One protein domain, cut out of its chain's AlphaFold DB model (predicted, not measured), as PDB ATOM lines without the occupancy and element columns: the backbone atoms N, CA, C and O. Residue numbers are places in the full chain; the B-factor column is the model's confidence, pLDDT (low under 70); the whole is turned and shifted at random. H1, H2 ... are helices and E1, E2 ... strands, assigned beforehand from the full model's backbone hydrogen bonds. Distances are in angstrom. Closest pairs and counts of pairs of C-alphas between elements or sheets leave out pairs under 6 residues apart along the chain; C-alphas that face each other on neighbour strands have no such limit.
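Overview. This is residues 205 to 251 of the 964 residues of the protein "Pectate lyase-like protein" of Acidipila rosea (UniProt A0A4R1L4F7). One long helix, H1, makes the length of a rod; beyond it the chain folds back, and short strand E2 packs on its side. Strand E1 lies at the helix's other end, and residues 205 to 206 run beside E2. The 47 printed residues hold E1, H1 and E2 in that order, class mixed, helices and strands. The whole is only just compact, close to loose, with a radius of gyration of the C-alphas of 11.4 A, spanning 38 by 14 by 13 A.

Arrangement. Start at H1, residues 225 to 242, where every O i to N i+4 pair is within hydrogen-bond range. Look next at E2, residues 249 to 251: its closest C-alpha pair with H1 is Val 249 and Ala 235, 6.3 A. Residues 205 to 206 pair with residues 250 to 251 of E2, parallel. E1, residues 219 to 223, and H1 meet only through their tight link; E1 and E2 are apart. Each strand pairs with no named strand.

Along the chain. Find C-alpha 225 at (36.520, 31.315, 207.854); from there H1 runs 25.8 A to C-alpha 242. E1 measures 10.1 A and E2 6.4 A, ending at (27.408, 38.100, 199.153).

Size, cuts and confidence. The C-alphas farthest apart, Gln 221 and Gly 243, are 38.1 A apart. The printed part has no cut and no long link between named elements. Residues 241 to 246 stand free; residues 240 to 246 have pLDDT under 70.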
ATOM      1  N   VAL A 205      23.189  38.690 202.174       88.56
ATOM      2  CA  VAL A 205      23.957  38.496 203.411       88.56
ATOM      3  C   VAL A 205      25.430  38.819 203.151       88.56
ATOM      4  O   VAL A 205      26.172  37.970 202.665       88.56
ATOM      5  N   ASP A 206      25.846  40.059 203.420       92.44
ATOM      6  CA  ASP A 206      27.232  40.510 203.226       92.44
ATOM      7  C   ASP A 206      28.145  39.980 204.338       92.44
ATOM      8  O   ASP A 206      27.947  40.263 205.524       92.44
ATOM      9  N   VAL A 207      29.175  39.230 203.946       94.19
ATOM     10  CA  VAL A 207      30.123  38.560 204.853       94.19
ATOM     11  C   VAL A 207      30.923  39.513 205.746       94.19
ATOM     12  O   VAL A 207      31.434  39.095 206.782       94.19
ATOM     13  N   ARG A 208      31.030  40.799 205.393       93.69
ATOM     14  CA  ARG A 208      31.762  41.808 206.182       93.69
ATOM     15  C   ARG A 208      30.950  42.351 207.354       93.69
ATOM     16  O   ARG A 208      31.484  43.100 208.168       93.69
ATOM     17  N   HIS A 209      29.663  42.019 207.435       92.00
ATOM     18  CA  HIS A 209      28.818  42.490 208.521       92.00
ATOM     19  C   HIS A 209      29.340  41.982 209.875       92.00
ATOM     20  O   HIS A 209      29.623  40.797 210.046       92.00
ATOM     21  N   THR A 210      29.422  42.867 210.868       91.06
ATOM     22  CA  THR A 210      30.053  42.584 212.169       91.06
ATOM     23  C   THR A 210      29.343  41.502 212.992       91.06
ATOM     24  O   THR A 210      29.994  40.810 213.774       91.06
ATOM     25  N   ASP A 211      28.038  41.290 212.774       89.19
ATOM     26  CA  ASP A 211      27.278  40.131 213.287       89.19
ATOM     27  C   ASP A 211      27.914  38.765 212.960       89.19
ATOM     28  O   ASP A 211      27.687  37.795 213.683       89.19
ATOM     29  N   PHE A 212      28.690  38.659 211.879       93.31
ATOM     30  CA  PHE A 212      29.293  37.404 211.434       93.31
ATOM     31  C   PHE A 212      30.714  37.280 211.971       93.31
ATOM     32  O   PHE A 212      31.684  37.577 211.282       93.31
ATOM     33  N   ALA A 213      30.837  36.876 213.238       93.38
ATOM     34  CA  ALA A 213      32.124  36.679 213.914       93.38
ATOM     35  C   ALA A 213      33.072  37.901 213.844       93.38
ATOM     36  O   ALA A 213      34.289  37.749 213.771       93.38
ATOM     37  N   GLY A 214      32.522  39.121 213.882       90.50
ATOM     38  CA  GLY A 214      33.289  40.366 213.764       90.50
ATOM     39  C   GLY A 214      33.461  40.883 212.331       90.50
ATOM     40  O   GLY A 214      34.030  41.960 212.164       90.50
ATOM     41  N   GLY A 215      32.915  40.178 211.335       93.56
ATOM     42  CA  GLY A 215      32.979  40.512 209.913       93.56
ATOM     43  C   GLY A 215      34.209  39.919 209.224       93.56
ATOM     44  O   GLY A 215      35.308  39.908 209.780       93.56
ATOM     45  N   ALA A 216      34.024  39.425 207.999       96.81
ATOM     46  CA  ALA A 216      35.115  38.930 207.163       96.81
ATOM     47  C   ALA A 216      36.107  40.058 206.837       96.81
ATOM     48  O   ALA A 216      35.695  41.191 206.582       96.81
ATOM     49  N   ASP A 217      37.404  39.747 206.816       97.06
ATOM     50  CA  ASP A 217      38.469  40.713 206.545       97.06
ATOM     51  C   ASP A 217      38.797  40.769 205.040       97.06
ATOM     52  O   ASP A 217      39.489  39.881 204.538       97.06
ATOM     53  N   PRO A 218      38.376  41.820 204.310       96.56
ATOM     54  CA  PRO A 218      38.624  41.937 202.873       96.56
ATOM     55  C   PRO A 218      40.079  42.284 202.529       96.56
ATOM     56  O   PRO A 218      40.428  42.352 201.347       96.56
ATOM     57  N   THR A 219      40.926  42.571 203.525       96.69
ATOM     58  CA  THR A 219      42.330  42.959 203.313       96.69
ATOM     59  C   THR A 219      43.270  41.761 203.182       96.69
ATOM     60  O   THR A 219      44.419  41.920 202.757       96.69
ATOM     61  N   GLY A 220      42.792  40.563 203.525       95.31
ATOM     62  CA  GLY A 220      43.560  39.325 203.473       95.31
ATOM     63  C   GLY A 220      44.653  39.257 204.534       95.31
ATOM     64  O   GLY A 220      45.693  38.659 204.277       95.31
ATOM     65  N   GLN A 221      44.454  39.915 205.681       95.75
ATOM     66  CA  GLN A 221      45.389  39.898 206.810       95.75
ATOM     67  C   GLN A 221      44.934  38.943 207.916       95.75
ATOM     68  O   GLN A 221      45.763  38.401 208.645       95.75
ATOM     69  N   LYS A 222      43.622  38.743 208.055       96.38
ATOM     70  CA  LYS A 222      43.002  37.878 209.056       96.38
ATOM     71  C   LYS A 222      42.215  36.753 208.403       96.38
ATOM     72  O   LYS A 222      41.665  36.891 207.311       96.38
ATOM     73  N   ASP A 223      42.141  35.654 209.142       97.44
ATOM     74  CA  ASP A 223      41.266  34.532 208.840       97.44
ATOM     75  C   ASP A 223      39.795  34.985 208.852       97.44
ATOM     76  O   ASP A 223      39.328  35.618 209.801       97.44
ATOM     77  N   SER A 224      39.088  34.687 207.766       98.31
ATOM     78  CA  SER A 224      37.683  35.013 207.536       98.31
ATOM     79  C   SER A 224      36.770  33.783 207.595       98.31
ATOM     80  O   SER A 224      35.556  33.948 207.462       98.31
ATOM     81  N   THR A 225      37.292  32.574 207.843       98.00
ATOM     82  CA  THR A 225      36.520  31.315 207.854       98.00
ATOM     83  C   THR A 225      35.277  31.416 208.736       98.00
ATOM     84  O   THR A 225      34.166  31.132 208.290       98.00
ATOM     85  N   ALA A 226      35.436  31.877 209.982       97.69
ATOM     86  CA  ALA A 226      34.331  31.970 210.937       97.69
ATOM     87  C   ALA A 226      33.245  32.968 210.498       97.69
ATOM     88  O   ALA A 226      32.059  32.726 210.726       97.69
ATOM     89  N   ALA A 227      33.632  34.070 209.850       96.88
ATOM     90  CA  ALA A 227      32.692  35.067 209.351       96.88
ATOM     91  C   ALA A 227      31.884  34.534 208.161       96.88
ATOM     92  O   ALA A 227      30.660  34.656 208.145       96.88
ATOM     93  N   PHE A 228      32.539  33.866 207.205       97.50
ATOM     94  CA  PHE A 228      31.849  33.221 206.084       97.50
ATOM     95  C   PHE A 228      30.891  32.129 206.564       97.50
ATOM     96  O   PHE A 228      29.724  32.134 206.178       97.50
ATOM     97  N   GLN A 229      31.336  31.244 207.460       96.12
ATOM     98  CA  GLN A 229      30.487  30.182 208.007       96.12
ATOM     99  C   GLN A 229      29.289  30.742 208.793       96.12
ATOM    100  O   GLN A 229      28.168  30.251 208.654       96.12
ATOM    101  N   ALA A 230      29.480  31.819 209.564       95.56
ATOM    102  CA  ALA A 230      28.382  32.492 210.258       95.56
ATOM    103  C   ALA A 230      27.384  33.154 209.289       95.56
ATOM    104  O   ALA A 230      26.176  33.096 209.523       95.56
ATOM    105  N   ALA A 231      27.865  33.751 208.195       94.12
ATOM    106  CA  ALA A 231      27.018  34.323 207.149       94.12
ATOM    107  C   ALA A 231      26.207  33.242 206.412       94.12
ATOM    108  O   ALA A 231      25.005  33.417 206.207       94.12
ATOM    109  N   ILE A 232      26.831  32.106 206.084       93.19
ATOM    110  CA  ILE A 232      26.180  30.929 205.486       93.19
ATOM    111  C   ILE A 232      25.075  30.405 206.408       93.19
ATOM    112  O   ILE A 232      23.915  30.323 206.002       93.19
ATOM    113  N   ALA A 233      25.402  30.135 207.675       90.88
ATOM    114  CA  ALA A 233      24.436  29.665 208.667       90.88
ATOM    115  C   ALA A 233      23.264  30.645 208.837       90.88
ATOM    116  O   ALA A 233      22.100  30.237 208.905       90.88
ATOM    117  N   TYR A 234      23.550  31.951 208.851       89.94
ATOM    118  CA  TYR A 234      22.514  32.973 208.908       89.94
ATOM    119  C   TYR A 234      21.616  32.953 207.668       89.94
ATOM    120  O   TYR A 234      20.398  32.935 207.834       89.94
ATOM    121  N   ALA A 235      22.180  32.914 206.457       86.75
ATOM    122  CA  ALA A 235      21.414  32.902 205.210       86.75
ATOM    123  C   ALA A 235      20.429  31.722 205.161       86.75
ATOM    124  O   ALA A 235      19.254  31.917 204.846       86.75
ATOM    125  N   ILE A 236      20.881  30.533 205.567       83.06
ATOM    126  CA  ILE A 236      20.051  29.322 205.663       83.06
ATOM    127  C   ILE A 236      18.923  29.516 206.688       83.06
ATOM    128  O   ILE A 236      17.750  29.293 206.386       83.06
ATOM    129  N   SER A 237      19.243  29.987 207.899       81.00
ATOM    130  CA  SER A 237      18.238  30.180 208.958       81.00
ATOM    131  C   SER A 237      17.204  31.267 208.627       81.00
ATOM    132  O   SER A 237      16.020  31.126 208.932       81.00
ATOM    133  N   ALA A 238      17.630  32.349 207.968       74.38
ATOM    134  CA  ALA A 238      16.764  33.451 207.569       74.38
ATOM    135  C   ALA A 238      15.773  33.013 206.482       74.38
ATOM    136  O   ALA A 238      14.607  33.411 206.519       74.38
ATOM    137  N   GLN A 239      16.211  32.149 205.562       71.56
ATOM    138  CA  GLN A 239      15.350  31.535 204.555       71.56
ATOM    139  C   GLN A 239      14.261  30.676 205.211       71.56
ATOM    140  O   GLN A 239      13.077  30.932 204.971       71.56
ATOM    141  N   GLN A 240      14.635  29.770 206.122       64.50
ATOM    142  CA  GLN A 240      13.687  28.953 206.897       64.50
ATOM    143  C   GLN A 240      12.661  29.799 207.670       64.50
ATOM    144  O   GLN A 240      11.484  29.447 207.731       64.50
ATOM    145  N   ALA A 241      13.083  30.932 208.238       61.12
ATOM    146  CA  ALA A 241      12.210  31.817 209.008       61.12
ATOM    147  C   ALA A 241      11.259  32.665 208.139       61.12
ATOM    148  O   ALA A 241      10.186  33.049 208.605       61.12
ATOM    149  N   SER A 242      11.634  32.975 206.892       61.38
ATOM    150  CA  SER A 242      10.865  33.866 206.007       61.38
ATOM    151  C   SER A 242       9.598  33.237 205.414       61.38
ATOM    152  O   SER A 242       8.740  33.959 204.904       61.38
ATOM    153  N   GLY A 243       9.490  31.901 205.419       55.59
ATOM    154  CA  GLY A 243       8.376  31.160 204.811       55.59
ATOM    155  C   GLY A 243       8.191  31.385 203.300       55.59
ATOM    156  O   GLY A 243       7.205  30.919 202.734       55.59
ATOM    157  N   THR A 244       9.107  32.105 202.645       56.03
ATOM    158  CA  THR A 244       9.057  32.454 201.221       56.03
ATOM    159  C   THR A 244      10.070  31.594 200.464       56.03
ATOM    160  O   THR A 244      11.196  31.426 200.926       56.03
ATOM    161  N   LEU A 245       9.690  31.061 199.296       52.88
ATOM    162  CA  LEU A 245      10.559  30.279 198.399       52.88
ATOM    163  C   LEU A 245      11.620  31.174 197.724       52.88
ATOM    164  O   LEU A 245      11.580  31.402 196.518       52.88
ATOM    165  N   SER A 246      12.535  31.745 198.504       62.53
ATOM    166  CA  SER A 246      13.688  32.500 198.009       62.53
ATOM    167  C   SER A 246      14.963  31.756 198.399       62.53
ATOM    168  O   SER A 246      15.094  31.338 199.546       62.53
ATOM    169  N   TYR A 247      15.871  31.549 197.443       74.62
ATOM    170  CA  TYR A 247      17.128  30.840 197.679       74.62
ATOM    171  C   TYR A 247      18.061  31.663 198.587       74.62
ATOM    172  O   TYR A 247      18.143  32.884 198.411       74.62
ATOM    173  N   PRO A 248      18.757  31.050 199.566       85.38
ATOM    174  CA  PRO A 248      19.671  31.777 200.439       85.38
ATOM    175  C   PRO A 248      20.860  32.326 199.638       85.38
ATOM    176  O   PRO A 248      21.507  31.595 198.895       85.38
ATOM    177  N   VAL A 249      21.155  33.622 199.799       88.62
ATOM    178  CA  VAL A 249      22.246  34.307 199.085       88.62
ATOM    179  C   VAL A 249      23.251  34.890 200.073       88.62
ATOM    180  O   VAL A 249      22.913  35.774 200.868       88.62
ATOM    181  N   VAL A 250      24.503  34.453 199.960       94.44
ATOM    182  CA  VAL A 250      25.664  35.050 200.624       94.44
ATOM    183  C   VAL A 250      26.413  35.907 199.614       94.44
ATOM    184  O   VAL A 250      26.717  35.472 198.504       94.44
ATOM    185  N   TYR A 251      26.697  37.148 199.992       95.31
ATOM    186  CA  TYR A 251      27.408  38.100 199.153       95.31
ATOM    187  C   TYR A 251      28.850  38.265 199.626       95.31
ATOM    188  O   TYR A 251      29.103  38.688 200.757       95.31
TER     189      TYR A 251